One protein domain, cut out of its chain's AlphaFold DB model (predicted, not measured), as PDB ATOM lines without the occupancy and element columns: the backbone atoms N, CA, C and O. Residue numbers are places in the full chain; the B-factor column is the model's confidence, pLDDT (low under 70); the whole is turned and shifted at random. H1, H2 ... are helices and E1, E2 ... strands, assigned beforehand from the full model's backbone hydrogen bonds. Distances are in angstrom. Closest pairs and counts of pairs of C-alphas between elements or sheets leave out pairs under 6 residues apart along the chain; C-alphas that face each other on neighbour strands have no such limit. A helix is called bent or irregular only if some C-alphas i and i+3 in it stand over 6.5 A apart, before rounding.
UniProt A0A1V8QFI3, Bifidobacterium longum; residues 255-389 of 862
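This is residues 255 to 389 of the 862 residues of a protein of Bifidobacterium longum (UniProt A0A1V8QFI3). Two lobes of the same build sit end to end, each a strongly twisted three-stranded sheet with one short helix over one face: H2 on E4, E6 and E5, and H1 on E1, E3 and E2. Residues 323 to 335 run from one lobe to the other. The printed part has 135 residues, ordered H1 E1 E2 E3 H2 E4 E5 E6; the sheets, E4 E6 E5 and E1 E3 E2, are both mixed. The class is mixed, helices and strands, with under half of the residues in named elements. The whole is compact, radius of gyration of the C-alphas 15.6 A, spanning 43 by 31 by 24 A.

E4 is residues 349 to 356, 23.0 A long; E6, residues 381 to 388, 22.1 A, ends at C-alpha 388 (-54.366, -31.891, -83.995); E5 is residues 365 to 369. H2 is residues 336 to 344. E1 is residues 278 to 284, 19.1 A; E3, residues 316 to 322, 18.6 A; E2, residues 296 to 300. H1, residues 264 to 272, begins at C-alpha 264 (-64.744, -53.046, -59.542) and is irregular: C-alphas 266 and 269 are 7.1 A apart.

E6 is parallel to E4 (N 384 and O 351, 2.8 A) and antiparallel to E5, its hairpin partner (N 385 and O 367, 2.9 A). H2 is over E4 and E6 at a height over the sheet of 8.7 A, along the strands; its closest C-alphas to E4 are those of Val 340 and Val 350, 6.2 A. E3 is parallel to E1 (N 320 and O 281, 2.7 A) and forms an antiparallel hairpin with E2 (N 319 and O 298, 2.8 A). H1 has a height of 9.6 A, along the strands, over E3 and only just over E1, on which 3 of its C-alphas fall. Every O i to N i+4 pair is within hydrogen-bond range in H2, 3 of 5 in H1. The strands of one sheet are apart from those of the other, as are H1 and H2.

The C-alphas farthest apart, of Asp 273 and Ser 349, are 43.7 A apart. The printed part has no cut. Long links join E1 to E2, E2 to E3, E3 to H2 and E5 to E6. The model's pLDDT is under 70 at residues 310, 378 and 379.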
ATOM      1  N   VAL A 255     -68.699 -39.308 -59.804       92.12
ATOM      2  CA  VAL A 255     -67.577 -40.252 -59.826       92.12
ATOM      3  C   VAL A 255     -66.385 -39.683 -59.060       92.12
ATOM      4  O   VAL A 255     -65.795 -38.691 -59.483       92.12
ATOM      5  N   PRO A 256     -65.931 -40.307 -57.957       91.19
ATOM      6  CA  PRO A 256     -64.733 -39.859 -57.250       91.19
ATOM      7  C   PRO A 256     -63.459 -39.931 -58.104       91.19
ATOM      8  O   PRO A 256     -63.279 -40.824 -58.938       91.19
ATOM      9  N   LYS A 257     -62.508 -39.026 -57.841       89.31
ATOM     10  CA  LYS A 257     -61.173 -39.086 -58.457       89.31
ATOM     11  C   LYS A 257     -60.459 -40.393 -58.088       89.31
ATOM     12  O   LYS A 257     -60.564 -40.885 -56.964       89.31
ATOM     13  N   GLY A 258     -59.706 -40.944 -59.038       89.06
ATOM     14  CA  GLY A 258     -58.976 -42.204 -58.853       89.06
ATOM     15  C   GLY A 258     -59.877 -43.439 -58.774       89.06
ATOM     16  O   GLY A 258     -59.512 -44.410 -58.114       89.06
ATOM     17  N   THR A 259     -61.076 -43.391 -59.365       92.31
ATOM     18  CA  THR A 259     -61.941 -44.572 -59.541       92.31
ATOM     19  C   THR A 259     -61.384 -45.512 -60.611       92.31
ATOM     20  O   THR A 259     -61.302 -46.715 -60.375       92.31
ATOM     21  N   VAL A 260     -60.950 -44.963 -61.749       91.50
ATOM     22  CA  VAL A 260     -60.284 -45.719 -62.823       91.50
ATOM     23  C   VAL A 260     -59.025 -46.411 -62.286       91.50
ATOM     24  O   VAL A 260     -58.263 -45.824 -61.515       91.50
ATOM     25  N   GLY A 261     -58.830 -47.675 -62.668       91.75
ATOM     26  CA  GLY A 261     -57.756 -48.556 -62.203       91.75
ATOM     27  C   GLY A 261     -58.021 -49.240 -60.856       91.75
ATOM     28  O   GLY A 261     -57.146 -49.925 -60.327       91.75
ATOM     29  N   LYS A 262     -59.199 -49.061 -60.245       94.44
ATOM     30  CA  LYS A 262     -59.594 -49.841 -59.061       94.44
ATOM     31  C   LYS A 262     -60.324 -51.113 -59.467       94.44
ATOM     32  O   LYS A 262     -61.051 -51.144 -60.451       94.44
ATOM     33  N   ASP A 263     -60.174 -52.149 -58.647       93.38
ATOM     34  CA  ASP A 263     -61.008 -53.351 -58.713       93.38
ATOM     35  C   ASP A 263     -62.486 -52.970 -58.566       93.38
ATOM     36  O   ASP A 263     -62.850 -52.284 -57.601       93.38
ATOM     37  N   VAL A 264     -63.324 -53.416 -59.506       92.50
ATOM     38  CA  VAL A 264     -64.744 -53.046 -59.542       92.50
ATOM     39  C   VAL A 264     -65.459 -53.414 -58.238       92.50
ATOM     40  O   VAL A 264     -66.238 -52.627 -57.708       92.50
ATOM     41  N   ASN A 265     -65.104 -54.544 -57.622       89.81
ATOM     42  CA  ASN A 265     -65.739 -55.028 -56.394       89.81
ATOM     43  C   ASN A 265     -65.387 -54.162 -55.174       89.81
ATOM     44  O   ASN A 265     -66.094 -54.184 -54.168       89.81
ATOM     45  N   LYS A 266     -64.296 -53.387 -55.244       89.75
ATOM     46  CA  LYS A 266     -63.894 -52.457 -54.176       89.75
ATOM     47  C   LYS A 266     -64.597 -51.107 -54.269       89.75
ATOM     48  O   LYS A 266     -64.609 -50.389 -53.273       89.75
ATOM     49  N   VAL A 267     -65.150 -50.756 -55.429       89.81
ATOM     50  CA  VAL A 267     -65.834 -49.470 -55.632       89.81
ATOM     51  C   VAL A 267     -67.355 -49.571 -55.520       89.81
ATOM     52  O   VAL A 267     -67.993 -48.543 -55.336       89.81
ATOM     53  N   VAL A 268     -67.936 -50.779 -55.519       88.94
ATOM     54  CA  VAL A 268     -69.396 -50.987 -55.398       88.94
ATOM     55  C   VAL A 268     -70.006 -50.202 -54.241       88.94
ATOM     56  O   VAL A 268     -70.961 -49.460 -54.438       88.94
ATOM     57  N   ASN A 269     -69.421 -50.306 -53.046       83.31
ATOM     58  CA  ASN A 269     -69.938 -49.607 -51.867       83.31
ATOM     59  C   ASN A 269     -69.786 -48.086 -51.973       83.31
ATOM     60  O   ASN A 269     -70.589 -47.358 -51.414       83.31
ATOM     61  N   THR A 270     -68.767 -47.602 -52.693       85.62
ATOM     62  CA  THR A 270     -68.599 -46.162 -52.934       85.62
ATOM     63  C   THR A 270     -69.753 -45.608 -53.763       85.62
ATOM     64  O   THR A 270     -70.195 -44.494 -53.514       85.62
ATOM     65  N   PHE A 271     -70.250 -46.384 -54.727       90.19
ATOM     66  CA  PHE A 271     -71.326 -45.963 -55.621       90.19
ATOM     67  C   PHE A 271     -72.729 -46.296 -55.104       90.19
ATOM     68  O   PHE A 271     -73.676 -45.598 -55.446       90.19
ATOM     69  N   ALA A 272     -72.875 -47.306 -54.244       84.50
ATOM     70  CA  ALA A 272     -74.165 -47.688 -53.665       84.50
ATOM     71  C   ALA A 272     -74.841 -46.545 -52.881       84.50
ATOM     72  O   ALA A 272     -76.066 -46.439 -52.885       84.50
ATOM     73  N   ASP A 273     -74.044 -45.671 -52.261       81.75
ATOM     74  CA  ASP A 273     -74.526 -44.546 -51.451       81.75
ATOM     75  C   ASP A 273     -74.772 -43.264 -52.280       81.75
ATOM     76  O   ASP A 273     -75.075 -42.210 -51.721       81.75
ATOM     77  N   MET A 274     -74.649 -43.329 -53.615       87.94
ATOM     78  CA  MET A 274     -74.848 -42.177 -54.509       87.94
ATOM     79  C   MET A 274     -76.320 -41.879 -54.812       87.94
ATOM     80  O   MET A 274     -76.608 -40.850 -55.407       87.94
ATOM     81  N   GLY A 275     -77.258 -42.750 -54.424       85.12
ATOM     82  CA  GLY A 275     -78.697 -42.489 -54.580       85.12
ATOM     83  C   GLY A 275     -79.203 -42.404 -56.027       85.12
ATOM     84  O   GLY A 275     -80.333 -41.978 -56.237       85.12
ATOM     85  N   VAL A 276     -78.394 -42.823 -57.004       87.00
ATOM     86  CA  VAL A 276     -78.706 -42.850 -58.443       87.00
ATOM     87  C   VAL A 276     -78.449 -44.247 -59.016       87.00
ATOM     88  O   VAL A 276     -77.710 -45.024 -58.393       87.00
ATOM     89  N   PRO A 277     -79.033 -44.602 -60.176       90.62
ATOM     90  CA  PRO A 277     -78.721 -45.852 -60.863       90.62
ATOM     91  C   PRO A 277     -77.217 -45.994 -61.123       90.62
ATOM     92  O   PRO A 277     -76.546 -45.023 -61.463       90.62
ATOM     93  N   ILE A 278     -76.675 -47.203 -60.941       93.00
ATOM     94  CA  ILE A 278     -75.269 -47.508 -61.237       93.00
ATOM     95  C   ILE A 278     -75.221 -48.643 -62.258       93.00
ATOM     96  O   ILE A 278     -75.636 -49.770 -61.967       93.00
ATOM     97  N   HIS A 279     -74.677 -48.355 -63.434       91.56
ATOM     98  CA  HIS A 279     -74.606 -49.259 -64.573       91.56
ATOM     99  C   HIS A 279     -73.187 -49.801 -64.718       91.56
ATOM    100  O   HIS A 279     -72.263 -49.076 -65.070       91.56
ATOM    101  N   TYR A 280     -72.993 -51.092 -64.461       93.06
ATOM    102  CA  TYR A 280     -71.706 -51.747 -64.693       93.06
ATOM    103  C   TYR A 280     -71.714 -52.374 -66.084       93.06
ATOM    104  O   TYR A 280     -72.449 -53.331 -66.323       93.06
ATOM    105  N   LYS A 281     -70.897 -51.847 -66.995       90.81
ATOM    106  CA  LYS A 281     -70.824 -52.270 -68.400       90.81
ATOM    107  C   LYS A 281     -69.470 -52.891 -68.698       90.81
ATOM    108  O   LYS A 281     -68.461 -52.430 -68.181       90.81
ATOM    109  N   LYS A 282     -69.414 -53.941 -69.511       90.88
ATOM    110  CA  LYS A 282     -68.148 -54.486 -70.011       90.88
ATOM    111  C   LYS A 282     -67.634 -53.572 -71.109       90.88
ATOM    112  O   LYS A 282     -68.375 -53.219 -72.019       90.88
ATOM    113  N   VAL A 283     -66.354 -53.246 -71.033       90.69
ATOM    114  CA  VAL A 283     -65.651 -52.484 -72.063       90.69
ATOM    115  C   VAL A 283     -64.436 -53.265 -72.524       90.69
ATOM    116  O   VAL A 283     -63.685 -53.790 -71.698       90.69
ATOM    117  N   VAL A 284     -64.259 -53.355 -73.840       89.25
ATOM    118  CA  VAL A 284     -63.087 -54.004 -74.432       89.25
ATOM    119  C   VAL A 284     -61.849 -53.162 -74.126       89.25
ATOM    120  O   VAL A 284     -61.897 -51.936 -74.197       89.25
ATOM    121  N   ILE A 285     -60.752 -53.816 -73.760       90.75
ATOM    122  CA  ILE A 285     -59.443 -53.192 -73.526       90.75
ATOM    123  C   ILE A 285     -58.389 -53.796 -74.449       90.75
ATOM    124  O   ILE A 285     -58.502 -54.957 -74.855       90.75
ATOM    125  N   SER A 286     -57.348 -53.025 -74.754       87.56
ATOM    126  CA  SER A 286     -56.238 -53.499 -75.573       87.56
ATOM    127  C   SER A 286     -55.474 -54.633 -74.879       87.56
ATOM    128  O   SER A 286     -55.486 -54.802 -73.655       87.56
ATOM    129  N   SER A 287     -54.770 -55.444 -75.671       81.88
ATOM    130  CA  SER A 287     -53.993 -56.573 -75.141       81.88
ATOM    131  C   SER A 287     -52.845 -56.147 -74.210       81.88
ATOM    132  O   SER A 287     -52.464 -56.907 -73.317       81.88
ATOM    133  N   ASP A 288     -52.329 -54.929 -74.387       83.44
ATOM    134  CA  ASP A 288     -51.276 -54.289 -73.599       83.44
ATOM    135  C   ASP A 288     -51.810 -53.287 -72.558       83.44
ATOM    136  O   ASP A 288     -51.034 -52.509 -71.989       83.44
ATOM    137  N   SER A 289     -53.119 -53.323 -72.277       86.38
ATOM    138  CA  SER A 289     -53.767 -52.404 -71.348       86.38
ATOM    139  C   SER A 289     -53.098 -52.374 -69.976       86.38
ATOM    140  O   SER A 289     -52.771 -53.402 -69.370       86.38
ATOM    141  N   LYS A 290     -52.968 -51.164 -69.424       87.62
ATOM    142  CA  LYS A 290     -52.522 -50.952 -68.037       87.62
ATOM    143  C   LYS A 290     -53.613 -51.258 -67.013       87.62
ATOM    144  O   LYS A 290     -53.300 -51.307 -65.824       87.62
ATOM    145  N   THR A 291     -54.855 -51.442 -67.456       89.31
ATOM    146  CA  THR A 291     -56.010 -51.750 -66.613       89.31
ATOM    147  C   THR A 291     -56.359 -53.229 -66.781       89.31
ATOM    148  O   THR A 291     -56.938 -53.601 -67.794       89.31
ATOM    149  N   PRO A 292     -56.014 -54.109 -65.825       90.25
ATOM    150  CA  PRO A 292     -56.369 -55.521 -65.899       90.25
ATOM    151  C   PRO A 292     -57.880 -55.767 -65.929       90.25
ATOM    152  O   PRO A 292     -58.668 -54.980 -65.404       90.25
ATOM    153  N   GLU A 293     -58.260 -56.931 -66.455       92.00
ATOM    154  CA  GLU A 293     -59.640 -57.417 -66.466       92.00
ATOM    155  C   GLU A 293     -60.285 -57.363 -65.067       92.00
ATOM    156  O   GLU A 293     -59.653 -57.698 -64.059       92.00
ATOM    157  N   GLY A 294     -61.544 -56.921 -64.997       90.62
ATOM    158  CA  GLY A 294     -62.279 -56.753 -63.736       90.62
ATOM    159  C   GLY A 294     -61.968 -55.462 -62.965       90.62
ATOM    160  O   GLY A 294     -62.515 -55.250 -61.879       90.62
ATOM    161  N   GLN A 295     -61.116 -54.578 -63.491       94.75
ATOM    162  CA  GLN A 295     -60.939 -53.222 -62.964       94.75
ATOM    163  C   GLN A 295     -61.770 -52.199 -63.740       94.75
ATOM    164  O   GLN A 295     -62.189 -52.439 -64.868       94.75
ATOM    165  N   VAL A 296     -62.008 -51.041 -63.130       93.81
ATOM    166  CA  VAL A 296     -62.674 -49.916 -63.792       93.81
ATOM    167  C   VAL A 296     -61.723 -49.297 -64.817       93.81
ATOM    168  O   VAL A 296     -60.666 -48.797 -64.437       93.81
ATOM    169  N   SER A 297     -62.098 -49.306 -66.093       91.19
ATOM    170  CA  SER A 297     -61.324 -48.704 -67.188       91.19
ATOM    171  C   SER A 297     -61.771 -47.276 -67.494       91.19
ATOM    172  O   SER A 297     -60.952 -46.382 -67.684       91.19
ATOM    173  N   VAL A 298     -63.081 -47.041 -67.470       90.56
ATOM    174  CA  VAL A 298     -63.714 -45.781 -67.871       90.56
ATOM    175  C   VAL A 298     -65.010 -45.600 -67.092       90.56
ATOM    176  O   VAL A 298     -65.590 -46.574 -66.616       90.56
ATOM    177  N   THR A 299     -65.442 -44.360 -66.900       91.00
ATOM    178  CA  THR A 299     -66.686 -44.035 -66.199       91.00
ATOM    179  C   THR A 299     -67.395 -42.891 -66.900       91.00
ATOM    180  O   THR A 299     -66.725 -42.011 -67.445       91.00
ATOM    181  N   TYR A 300     -68.718 -42.877 -66.802       87.25
ATOM    182  CA  TYR A 300     -69.534 -41.706 -67.076       87.25
ATOM    183  C   TYR A 300     -70.339 -41.339 -65.819       87.25
ATOM    184  O   TYR A 300     -70.984 -42.215 -65.241       87.25
ATOM    185  N   PRO A 301     -70.296 -40.081 -65.358       84.44
ATOM    186  CA  PRO A 301     -69.442 -39.010 -65.862       84.44
ATOM    187  C   PRO A 301     -67.951 -39.301 -65.581       84.44
ATOM    188  O   PRO A 301     -67.581 -40.271 -64.905       84.44
ATOM    189  N   ALA A 302     -67.055 -38.481 -66.129       84.19
ATOM    190  CA  ALA A 302     -65.615 -38.680 -65.958       84.19
ATOM    191  C   ALA A 302     -65.181 -38.598 -64.469       84.19
ATOM    192  O   ALA A 302     -65.830 -37.943 -63.649       84.19
ATOM    193  N   PRO A 303     -64.048 -39.209 -64.066       85.62
ATOM    194  CA  PRO A 303     -63.594 -39.154 -62.678       85.62
ATOM    195  C   PRO A 303     -63.363 -37.725 -62.173       85.62
ATOM    196  O   PRO A 303     -62.554 -36.972 -62.710       85.62
ATOM    197  N   GLY A 304     -64.001 -37.378 -61.060       83.56
ATOM    198  CA  GLY A 304     -63.996 -36.034 -60.492       83.56
ATOM    199  C   GLY A 304     -65.167 -35.160 -60.938       83.56
ATOM    200  O   GLY A 304     -65.201 -34.002 -60.526       83.56
ATOM    201  N   VAL A 305     -66.093 -35.696 -61.737       83.75
ATOM    202  CA  VAL A 305     -67.281 -35.006 -62.254       83.75
ATOM    203  C   VAL A 305     -68.540 -35.564 -61.580       83.75
ATOM    204  O   VAL A 305     -68.624 -36.757 -61.274       83.75
ATOM    205  N   GLY A 306     -69.480 -34.668 -61.278       83.19
ATOM    206  CA  GLY A 306     -70.793 -35.002 -60.728       83.19
ATOM    207  C   GLY A 306     -71.860 -34.969 -61.806       83.19
ATOM    208  O   GLY A 306     -71.682 -34.255 -62.787       83.19
ATOM    209  N   LEU A 307     -72.939 -35.715 -61.592       80.12
ATOM    210  CA  LEU A 307     -74.115 -35.665 -62.455       80.12
ATOM    211  C   LEU A 307     -74.789 -34.295 -62.343       80.12
ATOM    212  O   LEU A 307     -74.871 -33.723 -61.244       80.12
ATOM    213  N   THR A 308     -75.287 -33.784 -63.463       77.00
ATOM    214  CA  THR A 308     -76.263 -32.689 -63.464       77.00
ATOM    215  C   THR A 308     -77.631 -33.201 -62.997       77.00
ATOM    216  O   THR A 308     -77.829 -34.398 -62.780       77.00
ATOM    217  N   ASP A 309     -78.581 -32.298 -62.742       72.19
ATOM    218  CA  ASP A 309     -79.892 -32.690 -62.206       72.19
ATOM    219  C   ASP A 309     -80.708 -33.538 -63.199       72.19
ATOM    220  O   ASP A 309     -81.422 -34.443 -62.770       72.19
ATOM    221  N   ASP A 310     -80.562 -33.281 -64.496       69.94
ATOM    222  CA  ASP A 310     -81.175 -34.005 -65.614       69.94
ATOM    223  C   ASP A 310     -80.544 -35.385 -65.872       69.94
ATOM    224  O   ASP A 310     -81.220 -36.289 -66.354       69.94
ATOM    225  N   GLU A 311     -79.289 -35.605 -65.472       73.44
ATOM    226  CA  GLU A 311     -78.605 -36.893 -65.654       73.44
ATOM    227  C   GLU A 311     -78.842 -37.887 -64.506       73.44
ATOM    228  O   GLU A 311     -78.472 -39.059 -64.606       73.44
ATOM    229  N   LYS A 312     -79.455 -37.458 -63.394       78.00
ATOM    230  CA  LYS A 312     -79.652 -38.314 -62.207       78.00
ATOM    231  C   LYS A 312     -80.470 -39.571 -62.492       78.00
ATOM    232  O   LYS A 312     -80.219 -40.593 -61.851       78.00
ATOM    233  N   ASP A 313     -81.405 -39.500 -63.436       79.12
ATOM    234  CA  ASP A 313     -82.251 -40.632 -63.829       79.12
ATOM    235  C   ASP A 313     -81.481 -41.666 -64.670       79.12
ATOM    236  O   ASP A 313     -81.718 -42.865 -64.522       79.12
ATOM    237  N   ASN A 314     -80.517 -41.220 -65.486       79.50
ATOM    238  CA  ASN A 314     -79.613 -42.095 -66.248       79.50
ATOM    239  C   ASN A 314     -78.502 -42.675 -65.360       79.50
ATOM    240  O   ASN A 314     -78.011 -43.774 -65.596       79.50
ATOM    241  N   GLY A 315     -78.119 -41.954 -64.307       88.88
ATOM    242  CA  GLY A 315     -77.190 -42.441 -63.299       88.88
ATOM    243  C   GLY A 315     -75.731 -42.505 -63.762       88.88
ATOM    244  O   GLY A 315     -75.291 -41.784 -64.650       88.88
ATOM    245  N   ILE A 316     -74.937 -43.331 -63.079       90.81
ATOM    246  CA  ILE A 316     -73.483 -43.435 -63.270       90.81
ATOM    247  C   ILE A 316     -73.158 -44.724 -64.016       90.81
ATOM    248  O   ILE A 316     -73.503 -45.814 -63.554       90.81
ATOM    249  N   TYR A 317     -72.395 -44.626 -65.101       91.69
ATOM    250  CA  TYR A 317     -71.871 -45.775 -65.827       91.69
ATOM    251  C   TYR A 317     -70.418 -46.066 -65.445       91.69
ATOM    252  O   TYR A 317     -69.569 -45.180 -65.322       91.69
ATOM    253  N   ILE A 318     -70.121 -47.346 -65.251       93.19
ATOM    254  CA  ILE A 318     -68.817 -47.869 -64.854       93.19
ATOM    255  C   ILE A 318     -68.425 -48.947 -65.863       93.19
ATOM    256  O   ILE A 318     -68.950 -50.061 -65.848       93.19
ATOM    257  N   GLY A 319     -67.466 -48.615 -66.721       92.19
ATOM    258  CA  GLY A 319     -66.856 -49.527 -67.677       92.19
ATOM    259  C   GLY A 319     -65.847 -50.437 -66.987       92.19
ATOM    260  O   GLY A 319     -64.770 -50.001 -66.575       92.19
ATOM    261  N   VAL A 320     -66.188 -51.713 -66.869       93.69
ATOM    262  CA  VAL A 320     -65.354 -52.787 -66.335       93.69
ATOM    263  C   VAL A 320     -64.544 -53.403 -67.469       93.69
ATOM    264  O   VAL A 320     -65.105 -53.919 -68.437       93.69
ATOM    265  N   ALA A 321     -63.222 -53.361 -67.333       93.25
ATOM    266  CA  ALA A 321     -62.281 -53.902 -68.298       93.25
ATOM    267  C   ALA A 321     -62.556 -55.388 -68.574       93.25
ATOM    268  O   ALA A 321     -62.568 -56.208 -67.648       93.25
ATOM    269  N   SER A 322     -62.739 -55.718 -69.849       90.19
ATOM    270  CA  SER A 322     -62.941 -57.066 -70.374       90.19
ATOM    271  C   SER A 322     -62.063 -57.276 -71.601       90.19
ATOM    272  O   SER A 322     -61.887 -56.371 -72.412       90.19
ATOM    273  N   LYS A 323     -61.547 -58.490 -71.786       86.75
ATOM    274  CA  LYS A 323     -60.976 -58.889 -73.078       86.75
ATOM    275  C   LYS A 323     -62.097 -59.244 -74.052       86.75
ATOM    276  O   LYS A 323     -63.142 -59.738 -73.625       86.75
ATOM    277  N   GLY A 324     -61.875 -59.004 -75.337       79.81
ATOM    278  CA  GLY A 324     -62.828 -59.305 -76.399       79.81
ATOM    279  C   GLY A 324     -62.440 -58.640 -77.713       79.81
ATOM    280  O   GLY A 324     -61.430 -57.942 -77.769       79.81
ATOM    281  N   ASP A 325     -63.267 -58.864 -78.730       78.69
ATOM    282  CA  ASP A 325     -63.133 -58.252 -80.051       78.69
ATOM    283  C   ASP A 325     -63.913 -56.928 -80.091       78.69
ATOM    284  O   ASP A 325     -65.007 -56.821 -79.526       78.69
ATOM    285  N   GLY A 326     -63.365 -55.917 -80.764       84.38
ATOM    286  CA  GLY A 326     -63.963 -54.587 -80.869       84.38
ATOM    287  C   GLY A 326     -62.941 -53.464 -80.731       84.38
ATOM    288  O   GLY A 326     -61.733 -53.696 -80.719       84.38
ATOM    289  N   ILE A 327     -63.435 -52.234 -80.611       88.94
ATOM    290  CA  ILE A 327     -62.581 -51.060 -80.413       88.94
ATOM    291  C   ILE A 327     -62.271 -50.940 -78.918       88.94
ATOM    292  O   ILE A 327     -63.194 -50.763 -78.122       88.94
ATOM    293  N   PRO A 328     -61.003 -51.022 -78.492       90.88
ATOM    294  CA  PRO A 328     -60.674 -50.958 -77.077       90.88
ATOM    295  C   PRO A 328     -60.854 -49.533 -76.528       90.88
ATOM    296  O   PRO A 328     -60.485 -48.563 -77.178       90.88
ATOM    297  N   VAL A 329     -61.404 -49.368 -75.321       89.69
ATOM    298  CA  VAL A 329     -61.664 -48.028 -74.743       89.69
ATOM    299  C   VAL A 329     -60.390 -47.262 -74.385       89.69
ATOM    300  O   VAL A 329     -60.385 -46.036 -74.354       89.69
ATOM    301  N   ASP A 330     -59.296 -47.975 -74.139       89.31
ATOM    302  CA  ASP A 330     -57.968 -47.413 -73.901       89.31
ATOM    303  C   ASP A 330     -57.198 -47.103 -75.193       89.31
ATOM    304  O   ASP A 330     -56.036 -46.696 -75.132       89.31
ATOM    305  N   ILE A 331     -57.862 -47.198 -76.353       90.31
ATOM    306  CA  ILE A 331     -57.379 -46.582 -77.592       90.31
ATOM    307  C   ILE A 331     -57.312 -45.059 -77.454       90.31
ATOM    308  O   ILE A 331     -56.431 -44.430 -78.035       90.31
ATOM    309  N   LEU A 332     -58.191 -44.451 -76.651       89.38
ATOM    310  CA  LEU A 332     -58.188 -43.013 -76.403       89.38
ATOM    311  C   LEU A 332     -56.881 -42.587 -75.725       89.38
ATOM    312  O   LEU A 332     -56.505 -43.069 -74.656       89.38
ATOM    313  N   GLY A 333     -56.178 -41.643 -76.345       90.31
ATOM    314  CA  GLY A 333     -54.879 -41.158 -75.888       90.31
ATOM    315  C   GLY A 333     -53.705 -42.068 -76.250       90.31
ATOM    316  O   GLY A 333     -52.572 -41.757 -75.863       90.31
ATOM    317  N   SER A 334     -53.941 -43.158 -76.984       92.06
ATOM    318  CA  SER A 334     -52.875 -43.969 -77.573       92.06
ATOM    319  C   SER A 334     -52.248 -43.267 -78.784       92.06
ATOM    320  O   SER A 334     -52.845 -42.371 -79.386       92.06
ATOM    321  N   ASP A 335     -51.013 -43.644 -79.114       93.94
ATOM    322  CA  ASP A 335     -50.340 -43.164 -80.322       93.94
ATOM    323  C   ASP A 335     -51.121 -43.588 -81.572       93.94
ATOM    324  O   ASP A 335     -51.500 -44.755 -81.696       93.94
ATOM    325  N   LYS A 336     -51.341 -42.653 -82.505       93.75
ATOM    326  CA  LYS A 336     -52.205 -42.905 -83.664       93.75
ATOM    327  C   LYS A 336     -51.711 -44.039 -84.564       93.75
ATOM    328  O   LYS A 336     -52.517 -44.836 -85.030       93.75
ATOM    329  N   ASN A 337     -50.398 -44.155 -84.776       94.06
ATOM    330  CA  ASN A 337     -49.845 -45.163 -85.681       94.06
ATOM    331  C   ASN A 337     -49.940 -46.549 -85.046       94.06
ATOM    332  O   ASN A 337     -50.297 -47.519 -85.712       94.06
ATOM    333  N   LYS A 338     -49.665 -46.632 -83.739       93.38
ATOM    334  CA  LYS A 338     -49.854 -47.869 -82.979       93.38
ATOM    335  C   LYS A 338     -51.319 -48.310 -82.975       93.38
ATOM    336  O   LYS A 338     -51.575 -49.481 -83.221       93.38
ATOM    337  N   ALA A 339     -52.257 -47.391 -82.742       93.50
ATOM    338  CA  ALA A 339     -53.688 -47.694 -82.727       93.50
ATOM    339  C   ALA A 339     -54.177 -48.289 -84.058       93.50
ATOM    340  O   ALA A 339     -54.871 -49.304 -84.055       93.50
ATOM    341  N   VAL A 340     -53.757 -47.694 -85.183       94.06
ATOM    342  CA  VAL A 340     -54.035 -48.217 -86.529       94.06
ATOM    343  C   VAL A 340     -53.477 -49.631 -86.675       94.06
ATOM    344  O   VAL A 340     -54.234 -50.560 -86.937       94.06
ATOM    345  N   SER A 341     -52.180 -49.825 -86.410       93.00
ATOM    346  CA  SER A 341     -51.539 -51.142 -86.545       93.00
ATOM    347  C   SER A 341     -52.173 -52.218 -85.655       93.00
ATOM    348  O   SER A 341     -52.317 -53.364 -86.081       93.00
ATOM    349  N   ASP A 342     -52.564 -51.875 -84.425       90.12
ATOM    350  CA  ASP A 342     -53.183 -52.815 -83.489       90.12
ATOM    351  C   ASP A 342     -54.567 -53.270 -83.981       90.12
ATOM    352  O   ASP A 342     -54.883 -54.459 -83.886       90.12
ATOM    353  N   LEU A 343     -55.387 -52.364 -84.521       89.62
ATOM    354  CA  LEU A 343     -56.703 -52.703 -85.074       89.62
ATOM    355  C   LEU A 343     -56.599 -53.442 -86.417       89.62
ATOM    356  O   LEU A 343     -57.281 -54.448 -86.611       89.62
ATOM    357  N   GLU A 344     -55.700 -53.030 -87.311       90.75
ATOM    358  CA  GLU A 344     -55.445 -53.742 -88.573       90.75
ATOM    359  C   GLU A 344     -54.955 -55.175 -88.323       90.75
ATOM    360  O   GLU A 344     -55.372 -56.112 -89.004       90.75
ATOM    361  N   SER A 345     -54.123 -55.384 -87.292       88.69
ATOM    362  CA  SER A 345     -53.650 -56.724 -86.912       88.69
ATOM    363  C   SER A 345     -54.768 -57.666 -86.450       88.69
ATOM    364  O   SER A 345     -54.603 -58.887 -86.494       88.69
ATOM    365  N   GLN A 346     -55.911 -57.108 -86.041       84.81
ATOM    366  CA  GLN A 346     -57.125 -57.839 -85.672       84.81
ATOM    367  C   GLN A 346     -58.058 -58.080 -86.872       84.81
ATOM    368  O   GLN A 346     -59.081 -58.747 -86.729       84.81
ATOM    369  N   GLY A 347     -57.689 -57.602 -88.065       85.94
ATOM    370  CA  GLY A 347     -58.432 -57.811 -89.309       85.94
ATOM    371  C   GLY A 347     -59.460 -56.724 -89.630       85.94
ATOM    372  O   GLY A 347     -60.313 -56.950 -90.491       85.94
ATOM    373  N   TYR A 348     -59.401 -55.569 -88.961       86.88
ATOM    374  CA  TYR A 348     -60.258 -54.420 -89.261       86.88
ATOM    375  C   TYR A 348     -59.664 -53.546 -90.372       86.88
ATOM    376  O   TYR A 348     -58.445 -53.419 -90.482       86.88
ATOM    377  N   SER A 349     -60.529 -52.924 -91.178       88.12
ATOM    378  CA  SER A 349     -60.129 -51.821 -92.062       88.12
ATOM    379  C   SER A 349     -60.104 -50.545 -91.235       88.12
ATOM    380  O   SER A 349     -61.064 -50.292 -90.508       88.12
ATOM    381  N   VAL A 350     -59.023 -49.767 -91.299       91.81
ATOM    382  CA  VAL A 350     -58.858 -48.593 -90.437       91.81
ATOM    383  C   VAL A 350     -58.549 -47.353 -91.266       91.81
ATOM    384  O   VAL A 350     -57.498 -47.264 -91.892       91.81
ATOM    385  N   ASP A 351     -59.450 -46.380 -91.205       90.19
ATOM    386  CA  ASP A 351     -59.248 -45.029 -91.716       90.19
ATOM    387  C   ASP A 351     -58.791 -44.117 -90.573       90.19
ATOM    388  O   ASP A 351     -59.115 -44.347 -89.407       90.19
ATOM    389  N   SER A 352     -58.035 -43.062 -90.878       91.19
ATOM    390  CA  SER A 352     -57.585 -42.108 -89.864       91.19
ATOM    391  C   SER A 352     -57.815 -40.674 -90.312       91.19
ATOM    392  O   SER A 352     -57.317 -40.256 -91.355       91.19
ATOM    393  N   GLU A 353     -58.531 -39.909 -89.491       91.00
ATOM    394  CA  GLU A 353     -58.912 -38.531 -89.791       91.00
ATOM    395  C   GLU A 353     -58.364 -37.560 -88.732       91.00
ATOM    396  O   GLU A 353     -58.399 -37.863 -87.533       91.00
ATOM    397  N   PRO A 354     -57.830 -36.394 -89.139       93.25
ATOM    398  CA  PRO A 354     -57.439 -35.360 -88.192       93.25
ATOM    399  C   PRO A 354     -58.675 -34.765 -87.519       93.25
ATOM    400  O   PRO A 354     -59.704 -34.580 -88.162       93.25
ATOM    401  N   HIS A 355     -58.545 -34.398 -86.248       93.62
ATOM    402  CA  HIS A 355     -59.573 -33.697 -85.489       93.62
ATOM    403  C   HIS A 355     -58.926 -32.715 -84.520       93.62
ATOM    404  O   HIS A 355     -58.072 -33.111 -83.725       93.62
ATOM    405  N   TYR A 356     -59.307 -31.437 -84.540       95.94
ATOM    406  CA  TYR A 356     -58.816 -30.497 -83.531       95.94
ATOM    407  C   TYR A 356     -59.169 -31.026 -82.147       95.94
ATOM    408  O   TYR A 356     -60.265 -31.527 -81.917       95.94
ATOM    409  N   SER A 357     -58.209 -31.031 -81.233       95.00
ATOM    410  CA  SER A 357     -58.388 -31.622 -79.904       95.00
ATOM    411  C   SER A 357     -57.546 -30.879 -78.880       95.00
ATOM    412  O   SER A 357     -56.725 -30.028 -79.223       95.00
ATOM    413  N   SER A 358     -57.768 -31.169 -77.602       94.38
ATOM    414  CA  SER A 358     -56.942 -30.630 -76.531       94.38
ATOM    415  C   SER A 358     -55.492 -31.077 -76.650       94.38
ATOM    416  O   SER A 358     -55.184 -32.134 -77.208       94.38
ATOM    417  N   GLU A 359     -54.592 -30.304 -76.043       95.00
ATOM    418  CA  GLU A 359     -53.154 -30.596 -75.974       95.00
ATOM    419  C   GLU A 359     -52.869 -32.024 -75.481       95.00
ATOM    420  O   GLU A 359     -51.877 -32.649 -75.859       95.00
ATOM    421  N   LYS A 360     -53.771 -32.585 -74.664       91.88
ATOM    422  CA  LYS A 360     -53.695 -33.966 -74.176       91.88
ATOM    423  C   LYS A 360     -53.659 -34.991 -75.317       91.88
ATOM    424  O   LYS A 360     -52.956 -36.004 -75.174       91.88
ATOM    425  N   TYR A 361     -54.413 -34.751 -76.390       93.25
ATOM    426  CA  TYR A 361     -54.630 -35.681 -77.500       93.25
ATOM    427  C   TYR A 361     -53.873 -35.324 -78.778       93.25
ATOM    428  O   TYR A 361     -53.945 -36.092 -79.732       93.25
ATOM    429  N   VAL A 362     -53.108 -34.233 -78.817       94.69
ATOM    430  CA  VAL A 362     -52.286 -33.905 -79.994       94.69
ATOM    431  C   VAL A 362     -51.357 -35.079 -80.341       94.69
ATOM    432  O   VAL A 362     -50.605 -35.572 -79.495       94.69
ATOM    433  N   GLY A 363     -51.458 -35.566 -81.582       94.12
ATOM    434  CA  GLY A 363     -50.737 -36.737 -82.100       94.12
ATOM    435  C   GLY A 363     -51.267 -38.103 -81.637       94.12
ATOM    436  O   GLY A 363     -50.690 -39.134 -81.985       94.12
ATOM    437  N   LYS A 364     -52.352 -38.134 -80.863       95.62
ATOM    438  CA  LYS A 364     -52.952 -39.337 -80.270       95.62
ATOM    439  C   LYS A 364     -54.399 -39.487 -80.707       95.62
ATOM    440  O   LYS A 364     -55.008 -38.532 -81.170       95.62
ATOM    441  N   ILE A 365     -54.969 -40.666 -80.501       93.75
ATOM    442  CA  ILE A 365     -56.390 -40.895 -80.771       93.75
ATOM    443  C   ILE A 365     -57.252 -40.091 -79.790       93.75
ATOM    444  O   ILE A 365     -57.106 -40.234 -78.574       93.75
ATOM    445  N   SER A 366     -58.136 -39.253 -80.322       90.00
ATOM    446  CA  SER A 366     -59.120 -38.454 -79.580       90.00
ATOM    447  C   SER A 366     -60.535 -39.035 -79.655       90.00
ATOM    448  O   SER A 366     -61.372 -38.688 -78.824       90.00
ATOM    449  N   GLY A 367     -60.791 -39.949 -80.595       89.12
ATOM    450  CA  GLY A 367     -62.078 -40.617 -80.763       89.12
ATOM    451  C   GLY A 367     -62.045 -41.691 -81.848       89.12
ATOM    452  O   GLY A 367     -61.034 -41.879 -82.528       89.12
ATOM    453  N   SER A 368     -63.165 -42.380 -82.040       86.56
ATOM    454  CA  SER A 368     -63.338 -43.306 -83.162       86.56
ATOM    455  C   SER A 368     -64.790 -43.395 -83.616       86.56
ATOM    456  O   SER A 368     -65.715 -43.047 -82.882       86.56
ATOM    457  N   TYR A 369     -64.986 -43.896 -84.832       80.69
ATOM    458  CA  TYR A 369     -66.270 -44.359 -85.328       80.69
ATOM    459  C   TYR A 369     -66.136 -45.780 -85.909       80.69
ATOM    460  O   TYR A 369     -65.326 -45.975 -86.813       80.69
ATOM    461  N   PRO A 370     -66.914 -46.776 -85.445       80.38
ATOM    462  CA  PRO A 370     -67.791 -46.747 -84.269       80.38
ATOM    463  C   PRO A 370     -67.092 -46.270 -82.985       80.38
ATOM    464  O   PRO A 370     -65.863 -46.196 -82.927       80.38
ATOM    465  N   ALA A 371     -67.871 -45.894 -81.971       79.50
ATOM    466  CA  ALA A 371     -67.323 -45.343 -80.735       79.50
ATOM    467  C   ALA A 371     -66.374 -46.342 -80.033       79.50
ATOM    468  O   ALA A 371     -66.514 -47.561 -80.190       79.50
ATOM    469  N   PRO A 372     -65.414 -45.867 -79.222       84.06
ATOM    470  CA  PRO A 372     -64.615 -46.761 -78.396       84.06
ATOM    471  C   PRO A 372     -65.509 -47.669 -77.536       84.06
ATOM    472  O   PRO A 372     -66.585 -47.281 -77.089       84.06
ATOM    473  N   GLY A 373     -65.082 -48.908 -77.307       78.56
ATOM    474  CA  GLY A 373     -65.866 -49.927 -76.607       78.56
ATOM    475  C   GLY A 373     -66.881 -50.672 -77.478       78.56
ATOM    476  O   GLY A 373     -67.364 -51.718 -77.044       78.56
ATOM    477  N   SER A 374     -67.184 -50.199 -78.693       77.19
ATOM    478  CA  SER A 374     -68.083 -50.904 -79.611       77.19
ATOM    479  C   SER A 374     -67.523 -52.264 -80.034       77.19
ATOM    480  O   SER A 374     -66.345 -52.406 -80.371       77.19
ATOM    481  N   THR A 375     -68.398 -53.269 -80.080       75.25
ATOM    482  CA  THR A 375     -68.104 -54.558 -80.717       75.25
ATOM    483  C   THR A 375     -68.137 -54.404 -82.232       75.25
ATOM    484  O   THR A 375     -69.059 -53.783 -82.762       75.25
ATOM    485  N   LEU A 376     -67.175 -55.002 -82.931       72.69
ATOM    486  CA  LEU A 376     -67.079 -54.923 -84.387       72.69
ATOM    487  C   LEU A 376     -67.420 -56.260 -85.041       72.69
ATOM    488  O   LEU A 376     -67.007 -57.320 -84.568       72.69
ATOM    489  N   SER A 377     -68.137 -56.199 -86.161       70.00
ATOM    490  CA  SER A 377     -68.309 -57.356 -87.045       70.00
ATOM    491  C   SER A 377     -67.050 -57.575 -87.889       70.00
ATOM    492  O   SER A 377     -66.307 -56.637 -88.176       70.00
ATOM    493  N   SER A 378     -66.802 -58.818 -88.310       62.81
ATOM    494  CA  SER A 378     -65.655 -59.139 -89.172       62.81
ATOM    495  C   SER A 378     -65.693 -58.320 -90.471       62.81
ATOM    496  O   SER A 378     -66.706 -58.329 -91.170       62.81
ATOM    497  N   GLY A 379     -64.601 -57.613 -90.782       63.38
ATOM    498  CA  GLY A 379     -64.471 -56.764 -91.974       63.38
ATOM    499  C   GLY A 379     -65.112 -55.372 -91.880       63.38
ATOM    500  O   GLY A 379     -65.129 -54.656 -92.878       63.38
ATOM    501  N   GLN A 380     -65.634 -54.971 -90.718       75.56
ATOM    502  CA  GLN A 380     -66.162 -53.620 -90.504       75.56
ATOM    503  C   GLN A 380     -65.034 -52.566 -90.538       75.56
ATOM    504  O   GLN A 380     -63.956 -52.809 -89.991       75.56
ATOM    505  N   SER A 381     -65.287 -51.410 -91.171       83.25
ATOM    506  CA  SER A 381     -64.346 -50.275 -91.171       83.25
ATOM    507  C   SER A 381     -64.435 -49.476 -89.871       83.25
ATOM    508  O   SER A 381     -65.518 -49.331 -89.295       83.25
ATOM    509  N   VAL A 382     -63.292 -48.959 -89.428       86.75
ATOM    510  CA  VAL A 382     -63.134 -48.109 -88.249       86.75
ATOM    511  C   VAL A 382     -62.448 -46.819 -88.670       86.75
ATOM    512  O   VAL A 382     -61.336 -46.851 -89.176       86.75
ATOM    513  N   THR A 383     -63.059 -45.677 -88.394       88.81
ATOM    514  CA  THR A 383     -62.408 -44.372 -88.524       88.81
ATOM    515  C   THR A 383     -61.832 -43.968 -87.174       88.81
ATOM    516  O   THR A 383     -62.561 -43.851 -86.191       88.81
ATOM    517  N   LEU A 384     -60.524 -43.745 -87.099       91.81
ATOM    518  CA  LEU A 384     -59.841 -43.223 -85.919       91.81
ATOM    519  C   LEU A 384     -59.593 -41.723 -86.063       91.81
ATOM    520  O   LEU A 384     -58.861 -41.289 -86.954       91.81
ATOM    521  N   TYR A 385     -60.131 -40.941 -85.133       92.06
ATOM    522  CA  TYR A 385     -59.868 -39.509 -85.057       92.06
ATOM    523  C   TYR A 385     -58.613 -39.266 -84.221       92.06
ATOM    524  O   TYR A 385     -58.525 -39.739 -83.083       92.06
ATOM    525  N   TYR A 386     -57.635 -38.545 -84.770       93.88
ATOM    526  CA  TYR A 386     -56.426 -38.163 -84.038       93.88
ATOM    527  C   TYR A 386     -56.357 -36.659 -83.798       93.88
ATOM    528  O   TYR A 386     -56.659 -35.853 -84.676       93.88
ATOM    529  N   GLY A 387     -55.904 -36.290 -82.603       95.50
ATOM    530  CA  GLY A 387     -55.826 -34.909 -82.168       95.50
ATOM    531  C   GLY A 387     -54.797 -34.104 -82.954       95.50
ATOM    532  O   GLY A 387     -53.636 -34.508 -83.077       95.50
ATOM    533  N   ILE A 388     -55.218 -32.936 -83.424       96.75
ATOM    534  CA  ILE A 388     -54.366 -31.891 -83.995       96.75
ATOM    535  C   ILE A 388     -54.565 -30.564 -83.251       96.75
ATOM    536  O   ILE A 388     -55.559 -30.368 -82.547       96.75
ATOM    537  N   ASP A 389     -53.609 -29.655 -83.405       97.00
ATOM    538  CA  ASP A 389     -53.626 -28.310 -82.828       97.00
ATOM    539  C   ASP A 389     -53.388 -27.245 -83.909       97.00
ATOM    540  O   ASP A 389     -53.397 -27.544 -85.108       97.00
TER     541      ASP A 389